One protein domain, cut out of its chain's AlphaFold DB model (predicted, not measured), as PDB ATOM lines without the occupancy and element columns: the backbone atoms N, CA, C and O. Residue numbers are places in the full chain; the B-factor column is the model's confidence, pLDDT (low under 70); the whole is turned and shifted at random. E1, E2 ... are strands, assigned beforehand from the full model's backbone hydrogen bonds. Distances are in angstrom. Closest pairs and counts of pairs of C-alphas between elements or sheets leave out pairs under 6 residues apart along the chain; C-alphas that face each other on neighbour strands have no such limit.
ATOM      1  N   ASN A 313     164.397 165.111 137.001       90.88
ATOM      2  CA  ASN A 313     164.359 165.629 135.634       90.88
ATOM      3  C   ASN A 313     162.967 165.501 135.002       90.88
ATOM      4  O   ASN A 313     162.777 165.902 133.856       90.88
ATOM      5  N   PHE A 314     161.997 164.971 135.746       92.88
ATOM      6  CA  PHE A 314     160.672 164.663 135.241       92.88
ATOM      7  C   PHE A 314     159.576 165.084 136.225       92.88
ATOM      8  O   PHE A 314     159.760 165.027 137.444       92.88
ATOM      9  N   LEU A 315     158.429 165.497 135.688       93.69
ATOM     10  CA  LEU A 315     157.231 165.824 136.451       93.69
ATOM     11  C   LEU A 315     156.175 164.742 136.227       93.69
ATOM     12  O   LEU A 315     155.691 164.565 135.107       93.69
ATOM     13  N   TYR A 316     155.813 164.039 137.301       94.75
ATOM     14  CA  TYR A 316     154.729 163.059 137.293       94.75
ATOM     15  C   TYR A 316     153.614 163.498 138.245       94.75
ATOM     16  O   TYR A 316     153.764 163.469 139.469       94.75
ATOM     17  N   VAL A 317     152.482 163.898 137.672       93.62
ATOM     18  CA  VAL A 317     151.294 164.323 138.415       93.62
ATOM     19  C   VAL A 317     150.196 163.296 138.184       93.62
ATOM     20  O   VAL A 317     149.644 163.209 137.090       93.62
ATOM     21  N   ALA A 318     149.882 162.524 139.222       91.06
ATOM     22  CA  ALA A 318     148.784 161.570 139.182       91.06
ATOM     23  C   ALA A 318     147.425 162.293 139.162       91.06
ATOM     24  O   ALA A 318     147.281 163.382 139.730       91.06
ATOM     25  N   ARG A 319     146.406 161.649 138.585       87.81
ATOM     26  CA  ARG A 319     145.013 162.111 138.675       87.81
ATOM     27  C   ARG A 319     144.608 162.311 140.142       87.81
ATOM     28  O   ARG A 319     144.960 161.508 141.003       87.81
ATOM     29  N   GLY A 320     143.875 163.383 140.426       89.31
ATOM     30  CA  GLY A 320     143.466 163.766 141.780       89.31
ATOM     31  C   GLY A 320     144.506 164.581 142.560       89.31
ATOM     32  O   GLY A 320     144.251 164.935 143.707       89.31
ATOM     33  N   SER A 321     145.661 164.907 141.970       93.81
ATOM     34  CA  SER A 321     146.665 165.770 142.614       93.81
ATOM     35  C   SER A 321     146.198 167.223 142.719       93.81
ATOM     36  O   SER A 321     145.523 167.726 141.822       93.81
ATOM     37  N   GLN A 322     146.596 167.913 143.789       95.38
ATOM     38  CA  GLN A 322     146.233 169.311 144.040       95.38
ATOM     39  C   GLN A 322     146.882 170.268 143.027       95.38
ATOM     40  O   GLN A 322     148.096 170.235 142.816       95.38
ATOM     41  N   LEU A 323     146.079 171.169 142.459       94.06
ATOM     42  CA  LEU A 323     146.525 172.291 141.635       94.06
ATOM     43  C   LEU A 323     146.541 173.591 142.442       94.06
ATOM     44  O   LEU A 323     145.739 173.795 143.356       94.06
ATOM     45  N   TYR A 324     147.435 174.496 142.058       92.94
ATOM     46  CA  TYR A 324     147.637 175.799 142.684       92.94
ATOM     47  C   TYR A 324     147.575 176.918 141.643       92.94
ATOM     48  O   TYR A 324     148.016 176.739 140.509       92.94
ATOM     49  N   THR A 325     147.106 178.094 142.047       91.88
ATOM     50  CA  THR A 325     147.354 179.363 141.344       91.88
ATOM     51  C   THR A 325     148.333 180.197 142.155       91.88
ATOM     52  O   THR A 325     148.372 180.092 143.384       91.88
ATOM     53  N   LEU A 326     149.137 181.020 141.485       89.50
ATOM     54  CA  LEU A 326     150.065 181.927 142.152       89.50
ATOM     55  C   LEU A 326     149.523 183.355 142.077       89.50
ATOM     56  O   LEU A 326     149.480 183.949 141.003       89.50
ATOM     57  N   LEU A 327     149.123 183.913 143.219       87.62
ATOM     58  CA  LEU A 327     148.588 185.272 143.337       87.62
ATOM     59  C   LEU A 327     149.422 186.055 144.350       87.62
ATOM     60  O   LEU A 327     149.570 185.618 145.486       87.62
ATOM     61  N   ASN A 328     149.946 187.222 143.960       83.75
ATOM     62  CA  ASN A 328     150.759 188.091 144.830       83.75
ATOM     63  C   ASN A 328     151.915 187.358 145.545       83.75
ATOM     64  O   ASN A 328     152.131 187.556 146.739       83.75
ATOM     65  N   ASP A 329     152.635 186.496 144.819       79.44
ATOM     66  CA  ASP A 329     153.693 185.634 145.366       79.44
ATOM     67  C   ASP A 329     153.220 184.690 146.491       79.44
ATOM     68  O   ASP A 329     154.005 184.288 147.350       79.44
ATOM     69  N   GLU A 330     151.946 184.296 146.486       86.25
ATOM     70  CA  GLU A 330     151.390 183.256 147.350       86.25
ATOM     71  C   GLU A 330     150.738 182.153 146.514       86.25
ATOM     72  O   GLU A 330     150.069 182.412 145.515       86.25
ATOM     73  N   ALA A 331     150.947 180.900 146.924       89.25
ATOM     74  CA  ALA A 331     150.263 179.762 146.330       89.25
ATOM     75  C   ALA A 331     148.898 179.582 146.992       89.25
ATOM     76  O   ALA A 331     148.818 179.429 148.214       89.25
ATOM     77  N   VAL A 332     147.850 179.595 146.175       90.81
ATOM     78  CA  VAL A 332     146.458 179.414 146.585       90.81
ATOM     79  C   VAL A 332     145.941 178.121 145.972       90.81
ATOM     80  O   VAL A 332     146.139 177.879 144.778       90.81
ATOM     81  N   ASP A 333     145.294 177.297 146.791       91.69
ATOM     82  CA  ASP A 333     144.687 176.042 146.354       91.69
ATOM     83  C   ASP A 333     143.596 176.321 145.308       91.69
ATOM     84  O   ASP A 333     142.773 177.226 145.471       91.69
ATOM     85  N   LEU A 334     143.603 175.548 144.224       89.56
ATOM     86  CA  LEU A 334     142.540 175.528 143.223       89.56
ATOM     87  C   LEU A 334     141.683 174.269 143.402       89.56
ATOM     88  O   LEU A 334     140.974 174.115 144.389       89.56
ATOM     89  N   GLU A 335     141.771 173.359 142.443       90.44
ATOM     90  CA  GLU A 335     141.064 172.089 142.374       90.44
ATOM     91  C   GLU A 335     142.072 170.947 142.227       90.44
ATOM     92  O   GLU A 335     143.285 171.163 142.208       90.44
ATOM     93  N   THR A 336     141.584 169.718 142.116       90.94
ATOM     94  CA  THR A 336     142.428 168.565 141.807       90.94
ATOM     95  C   THR A 336     142.440 168.290 140.311       90.94
ATOM     96  O   THR A 336     141.407 168.390 139.656       90.94
ATOM     97  N   THR A 337     143.581 167.889 139.758       88.50
ATOM     98  CA  THR A 337     143.666 167.552 138.333       88.50
ATOM     99  C   THR A 337     142.828 166.319 137.985       88.50
ATOM    100  O   THR A 337     142.878 165.298 138.674       88.50
ATOM    101  N   GLU A 338     142.056 166.396 136.904       82.69
ATOM    102  CA  GLU A 338     141.298 165.260 136.362       82.69
ATOM    103  C   GLU A 338     142.127 164.411 135.394       82.69
ATOM    104  O   GLU A 338     141.688 163.333 134.991       82.69
ATOM    105  N   VAL A 339     143.332 164.872 135.056       84.06
ATOM    106  CA  VAL A 339     144.207 164.280 134.046       84.06
ATOM    107  C   VAL A 339     145.544 163.890 134.661       84.06
ATOM    108  O   VAL A 339     145.981 164.454 135.661       84.06
ATOM    109  N   GLU A 340     146.207 162.910 134.062       87.56
ATOM    110  CA  GLU A 340     147.583 162.582 134.422       87.56
ATOM    111  C   GLU A 340     148.554 163.442 133.604       87.56
ATOM    112  O   GLU A 340     148.379 163.615 132.395       87.56
ATOM    113  N   ILE A 341     149.591 163.981 134.251       88.69
ATOM    114  CA  ILE A 341     150.622 164.789 133.591       88.69
ATOM    115  C   ILE A 341     151.952 164.050 133.689       88.69
ATOM    116  O   ILE A 341     152.457 163.783 134.780       88.69
ATOM    117  N   MET A 342     152.519 163.749 132.523       90.56
ATOM    118  CA  MET A 342     153.792 163.057 132.356       90.56
ATOM    119  C   MET A 342     154.661 163.864 131.392       90.56
ATOM    120  O   MET A 342     154.518 163.739 130.173       90.56
ATOM    121  N   VAL A 343     155.518 164.741 131.919       89.81
ATOM    122  CA  VAL A 343     156.340 165.634 131.085       89.81
ATOM    123  C   VAL A 343     157.759 165.802 131.631       89.81
ATOM    124  O   VAL A 343     157.958 165.817 132.850       89.81
ATOM    125  N   PRO A 344     158.760 165.969 130.748       90.25
ATOM    126  CA  PRO A 344     160.101 166.322 131.189       90.25
ATOM    127  C   PRO A 344     160.109 167.706 131.837       90.25
ATOM    128  O   PRO A 344     159.361 168.602 131.440       90.25
ATOM    129  N   LEU A 345     160.994 167.914 132.816       89.19
ATOM    130  CA  LEU A 345     161.078 169.204 133.511       89.19
ATOM    131  C   LEU A 345     161.523 170.355 132.606       89.19
ATOM    132  O   LEU A 345     161.265 171.508 132.931       89.19
ATOM    133  N   SER A 346     162.160 170.060 131.469       86.25
ATOM    134  CA  SER A 346     162.492 171.054 130.442       86.25
ATOM    135  C   SER A 346     161.263 171.705 129.799       86.25
ATOM    136  O   SER A 346     161.377 172.801 129.257       86.25
ATOM    137  N   ASP A 347     160.101 171.050 129.864       84.56
ATOM    138  CA  ASP A 347     158.872 171.480 129.191       84.56
ATOM    139  C   ASP A 347     157.907 172.218 130.138       84.56
ATOM    140  O   ASP A 347     156.804 172.597 129.730       84.56
ATOM    141  N   VAL A 348     158.303 172.441 131.398       87.19
ATOM    142  CA  VAL A 348     157.507 173.145 132.417       87.19
ATOM    143  C   VAL A 348     158.250 174.357 132.970       87.19
ATOM    144  O   VAL A 348     159.422 174.298 133.332       87.19
ATOM    145  N   GLU A 349     157.545 175.482 133.081       89.12
ATOM    146  CA  GLU A 349     158.087 176.683 133.713       89.12
ATOM    147  C   GLU A 349     158.094 176.515 135.239       89.12
ATOM    148  O   GLU A 349     157.074 176.177 135.844       89.12
ATOM    149  N   LYS A 350     159.235 176.792 135.872       91.56
ATOM    150  CA  LYS A 350     159.388 176.783 137.328       91.56
ATOM    151  C   LYS A 350     159.214 178.189 137.905       91.56
ATOM    152  O   LYS A 350     159.881 179.124 137.467       91.56
ATOM    153  N   LYS A 351     158.426 178.315 138.975       91.19
ATOM    154  CA  LYS A 351     158.345 179.513 139.824       91.19
ATOM    155  C   LYS A 351     158.602 179.173 141.286       91.19
ATOM    156  O   LYS A 351     158.112 178.172 141.797       91.19
ATOM    157  N   THR A 352     159.360 180.024 141.970       91.56
ATOM    158  CA  THR A 352     159.682 179.851 143.392       91.56
ATOM    159  C   THR A 352     158.936 180.880 144.228       91.56
ATOM    160  O   THR A 352     159.168 182.080 144.095       91.56
ATOM    161  N   VAL A 353     158.096 180.409 145.145       89.06
ATOM    162  CA  VAL A 353     157.312 181.242 146.064       89.06
ATOM    163  C   VAL A 353     158.010 181.319 147.422       89.06
ATOM    164  O   VAL A 353     158.296 180.293 148.043       89.06
ATOM    165  N   LYS A 354     158.279 182.534 147.915       84.50
ATOM    166  CA  LYS A 354     158.896 182.780 149.231       84.50
ATOM    167  C   LYS A 354     157.940 183.550 150.141       84.50
ATOM    168  O   LYS A 354     157.717 184.739 149.943       84.50
ATOM    169  N   LYS A 355     157.448 182.906 151.205       75.31
ATOM    170  CA  LYS A 355     156.722 183.614 152.275       75.31
ATOM    171  C   LYS A 355     157.669 184.578 152.998       75.31
ATOM    172  O   LYS A 355     158.804 184.208 153.289       75.31
ATOM    173  N   LYS A 356     157.184 185.772 153.366       66.81
ATOM    174  CA  LYS A 356     157.972 186.839 154.030       66.81
ATOM    175  C   LYS A 356     158.722 186.396 155.299       66.81
ATOM    176  O   LYS A 356     159.692 187.037 155.684       66.81
ATOM    177  N   THR A 357     158.287 185.316 155.949       61.53
ATOM    178  CA  THR A 357     158.873 184.766 157.183       61.53
ATOM    179  C   THR A 357     159.731 183.510 156.970       61.53
ATOM    180  O   THR A 357     160.338 183.024 157.924       61.53
ATOM    181  N   ALA A 358     159.806 182.967 155.750       69.75
ATOM    182  CA  ALA A 358     160.495 181.711 155.457       69.75
ATOM    183  C   ALA A 358     161.916 181.939 154.915       69.75
ATOM    184  O   ALA A 358     162.141 182.773 154.041       69.75
ATOM    185  N   LYS A 359     162.886 181.146 155.398       65.25
ATOM    186  CA  LYS A 359     164.279 181.174 154.905       65.25
ATOM    187  C   LYS A 359     164.446 180.521 153.525       65.25
ATOM    188  O   LYS A 359     165.420 180.806 152.834       65.25
ATOM    189  N   THR A 360     163.516 179.657 153.125       73.56
ATOM    190  CA  THR A 360     163.550 178.877 151.879       73.56
ATOM    191  C   THR A 360     162.225 179.022 151.133       73.56
ATOM    192  O   THR A 360     161.165 179.033 151.757       73.56
ATOM    193  N   GLY A 361     162.286 179.162 149.805       82.75
ATOM    194  CA  GLY A 361     161.096 179.184 148.949       82.75
ATOM    195  C   GLY A 361     160.614 177.776 148.605       82.75
ATOM    196  O   GLY A 361     161.389 176.828 148.710       82.75
ATOM    197  N   LYS A 362     159.347 177.649 148.207       90.31
ATOM    198  CA  LYS A 362     158.765 176.418 147.657       90.31
ATOM    199  C   LYS A 362     158.632 176.564 146.142       90.31
ATOM    200  O   LYS A 362     158.225 177.621 145.661       90.31
ATOM    201  N   ASP A 363     159.006 175.517 145.421       93.19
ATOM    202  CA  ASP A 363     158.990 175.499 143.963       93.19
ATOM    203  C   ASP A 363     157.658 174.964 143.435       93.19
ATOM    204  O   ASP A 363     157.095 174.006 143.975       93.19
ATOM    205  N   TYR A 364     157.181 175.601 142.373       94.50
ATOM    206  CA  TYR A 364     155.930 175.328 141.684       94.50
ATOM    207  C   TYR A 364     156.192 175.228 140.182       94.50
ATOM    208  O   TYR A 364     156.979 176.001 139.632       94.50
ATOM    209  N   TYR A 365     155.526 174.291 139.518       94.06
ATOM    210  CA  TYR A 365     155.749 173.947 138.115       94.06
ATOM    211  C   TYR A 365     154.472 174.167 137.323       94.06
ATOM    212  O   TYR A 365     153.435 173.607 137.676       94.06
ATOM    213  N   ASN A 366     154.538 175.005 136.289       91.81
ATOM    214  CA  ASN A 366     153.383 175.380 135.487       91.81
ATOM    215  C   ASN A 366     152.923 174.189 134.643       91.81
ATOM    216  O   ASN A 366     153.677 173.680 133.814       91.81
ATOM    217  N   VAL A 367     151.677 173.773 134.850       90.62
ATOM    218  CA  VAL A 367     151.049 172.648 134.150       90.62
ATOM    219  C   VAL A 367     149.847 173.060 133.302       90.62
ATOM    220  O   VAL A 367     149.192 172.206 132.714       90.62
ATOM    221  N   GLN A 368     149.554 174.358 133.201       87.88
ATOM    222  CA  GLN A 368     148.354 174.875 132.541       87.88
ATOM    223  C   GLN A 368     148.180 174.366 131.104       87.88
ATOM    224  O   GLN A 368     147.070 174.002 130.717       87.88
ATOM    225  N   SER A 369     149.269 174.277 130.337       83.06
ATOM    226  CA  SER A 369     149.256 173.783 128.952       83.06
ATOM    227  C   SER A 369     148.809 172.319 128.815       83.06
ATOM    228  O   SER A 369     148.444 171.906 127.718       83.06
ATOM    229  N   TYR A 370     148.810 171.544 129.906       84.38
ATOM    230  CA  TYR A 370     148.503 170.107 129.922       84.38
ATOM    231  C   TYR A 370     147.123 169.783 130.504       84.38
ATOM    232  O   TYR A 370     146.736 168.620 130.538       84.38
ATOM    233  N   LEU A 371     146.370 170.790 130.957       81.50
ATOM    234  CA  LEU A 371     145.064 170.600 131.600       81.50
ATOM    235  C   LEU A 371     143.884 170.619 130.619       81.50
ATOM    236  O   LEU A 371     142.743 170.535 131.056       81.50
ATOM    237  N   TYR A 372     144.137 170.761 129.311       69.75
ATOM    238  CA  TYR A 372     143.149 170.603 128.232       69.75
ATOM    239  C   TYR A 372     141.765 171.200 128.530       69.75
ATOM    240  O   TYR A 372     140.747 170.562 128.296       69.75
ATOM    241  N   GLN A 373     141.734 172.455 128.989       68.06
ATOM    242  CA  GLN A 373     140.517 173.225 129.281       68.06
ATOM    243  C   GLN A 373     139.827 172.964 130.630       68.06
ATOM    244  O   GLN A 373     138.891 173.702 130.929       68.06
ATOM    245  N   GLN A 374     140.317 172.044 131.474       66.62
ATOM    246  CA  GLN A 374     139.794 171.839 132.838       66.62
ATOM    247  C   GLN A 374     139.719 173.173 133.605       66.62
ATOM    248  O   GLN A 374     138.758 173.450 134.312       66.62
ATOM    249  N   VAL A 375     140.707 174.050 133.389       61.19
ATOM    250  CA  VAL A 375     140.848 175.303 134.133       61.19
ATOM    251  C   VAL A 375     141.184 176.459 133.177       61.19
ATOM    252  O   VAL A 375     142.310 176.951 133.114       61.19
ATOM    253  N   GLN A 376     140.215 176.901 132.368       59.56
ATOM    254  CA  GLN A 376     140.411 178.042 131.449       59.56
ATOM    255  C   GLN A 376     140.318 179.426 132.124       59.56
ATOM    256  O   GLN A 376     140.666 180.439 131.515       59.56
ATOM    257  N   SER A 377     139.818 179.499 133.360       56.75
ATOM    258  CA  SER A 377     139.409 180.755 134.009       56.75
ATOM    259  C   SER A 377     140.543 181.537 134.685       56.75
ATOM    260  O   SER A 377     140.375 182.729 134.941       56.75
ATOM    261  N   ASN A 378     141.707 180.928 134.934       60.34
ATOM    262  CA  ASN A 378     142.836 181.597 135.595       60.34
ATOM    263  C   ASN A 378     143.770 182.271 134.582       60.34
ATOM    264  O   ASN A 378     144.767 181.693 134.149       60.34
ATOM    265  N   LYS A 379     143.443 183.512 134.200       58.69
ATOM    266  CA  LYS A 379     144.271 184.311 133.278       58.69
ATOM    267  C   LYS A 379     145.462 185.000 133.952       58.69
ATOM    268  O   LYS A 379     146.471 185.205 133.290       58.69
ATOM    269  N   ASP A 380     145.368 185.291 135.251       67.69
ATOM    270  CA  ASP A 380     146.315 186.203 135.908       67.69
ATOM    271  C   ASP A 380     147.373 185.499 136.778       67.69
ATOM    272  O   ASP A 380     148.444 186.059 137.003       67.69
ATOM    273  N   GLY A 381     147.113 184.268 137.246       73.75
ATOM    274  CA  GLY A 381     148.002 183.556 138.178       73.75
ATOM    275  C   GLY A 381     148.786 182.376 137.596       73.75
ATOM    276  O   GLY A 381     149.849 182.047 138.118       73.75
ATOM    277  N   GLY A 382     148.322 181.766 136.498       87.56
ATOM    278  CA  GLY A 382     148.816 180.477 135.987       87.56
ATOM    279  C   GLY A 382     148.379 179.277 136.846       87.56
ATOM    280  O   GLY A 382     147.861 179.466 137.944       87.56
ATOM    281  N   ILE A 383     148.597 178.044 136.376       91.50
ATOM    282  CA  ILE A 383     148.231 176.824 137.124       91.50
ATOM    283  C   ILE A 383     149.445 175.938 137.334       91.50
ATOM    284  O   ILE A 383     150.149 175.614 136.379       91.50
ATOM    285  N   TYR A 384     149.665 175.526 138.578       93.62
ATOM    286  CA  TYR A 384     150.880 174.851 139.002       93.62
ATOM    287  C   TYR A 384     150.593 173.624 139.850       93.62
ATOM    288  O   TYR A 384     149.567 173.526 140.518       93.62
ATOM    289  N   VAL A 385     151.581 172.744 139.892       95.62
ATOM    290  CA  VAL A 385     151.753 171.731 140.934       95.62
ATOM    291  C   VAL A 385     153.009 172.044 141.729       95.62
ATOM    292  O   VAL A 385     153.878 172.783 141.262       95.62
ATOM    293  N   ASP A 386     153.122 171.502 142.934       94.31
ATOM    294  CA  ASP A 386     154.322 171.703 143.737       94.31
ATOM    295  C   ASP A 386     155.424 170.663 143.482       94.31
ATOM    296  O   ASP A 386     155.251 169.674 142.769       94.31
ATOM    297  N   SER A 387     156.588 170.900 144.083       93.38
ATOM    298  CA  SER A 387     157.775 170.060 143.935       93.38
ATOM    299  C   SER A 387     157.652 168.622 144.471       93.38
ATOM    300  O   SER A 387     158.601 167.859 144.322       93.38
ATOM    301  N   SER A 388     156.548 168.219 145.111       93.31
ATOM    302  CA  SER A 388     156.348 166.826 145.554       93.31
ATOM    303  C   SER A 388     156.112 165.849 144.395       93.31
ATOM    304  O   SER A 388     156.295 164.647 144.565       93.31
ATOM    305  N   HIS A 389     155.775 166.371 143.214       95.00
ATOM    306  CA  HIS A 389     155.565 165.612 141.977       95.00
ATOM    307  C   HIS A 389     156.847 165.375 141.166       95.00
ATOM    308  O   HIS A 389     156.811 164.770 140.090       95.00
ATOM    309  N   LEU A 390     157.983 165.882 141.652       93.38
ATOM    310  CA  LEU A 390     159.269 165.702 140.999       93.38
ATOM    311  C   LEU A 390     159.759 164.269 141.150       93.38
ATOM    312  O   LEU A 390     159.658 163.645 142.208       93.38
ATOM    313  N   THR A 391     160.283 163.751 140.052       92.62
ATOM    314  CA  THR A 391     160.836 162.408 139.966       92.62
ATOM    315  C   THR A 391     161.868 162.346 138.843       92.62
ATOM    316  O   THR A 391     162.206 163.344 138.198       92.62
ATOM    317  N   HIS A 392     162.367 161.146 138.578       92.00
ATOM    318  CA  HIS A 392     163.306 160.891 137.507       92.00
ATOM    319  C   HIS A 392     162.657 160.034 136.414       92.00
ATOM    320  O   HIS A 392     162.139 158.950 136.688       92.00
TER     321      HIS A 392
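Overview. This is residues 313 to 392 of the 578 residues of an uncharacterized protein of Aggregatibacter aphrophilus (UniProt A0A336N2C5). Hairpin E2 and E3 packs across E7, which lies near the middle of the domain and is one edge of a three-strand sheet, E5 E6 E7. The pair E1 and E4 makes a separate small sheet at one end, where the two ends of the printed part come together. The 80 printed residues hold no named helix and seven strands, E1 to E7 in chain order; the class is all strand, with 33 residues, under half, in named elements. The three sheets, E1 - E4, E2 - E3 and E5 - E6 - E7, are antiparallel. The whole is compact, radius of gyration of the C-alphas 12.1 A, spans 34 by 31 by 20 A.

Arrangement. E1, residues 314 to 317, is antiparallel to E4, residues 341 to 344, with N 315 and O 343 at 2.9 A. Residues 314 to 315 of E1 also pair, antiparallel, with residues 390 to 391. E2, residues 322 to 327, and E3, residues 330 to 336, form a hairpin; N 325 and O 332 are 2.9 A apart. E5, residues 350 to 353, E6, residues 362 to 366, and E7, residues 384 to 386, form a meander, each strand the antiparallel neighbour of the one before: N 351 and O 364 are 2.8 A apart, N 365 and O 385 2.8 A. The closest C-alphas of E2 and E7 are those of Tyr 324 and Tyr 384, 5.0 A. E1 and E3 are apart.

Along the chain. E1 begins at C-alpha 314 (160.672, 164.663, 135.241). E2 is 16.1 A long, E3 18.1 A and E6 13.3 A. E7 ends at C-alpha 386 (154.322, 171.703, 143.737).

Size, cuts and confidence. The printed part has no cut. The link E6 to E7, 17 residues, is long. Residues 356 to 359 and 372 to 380 have pLDDT under 70.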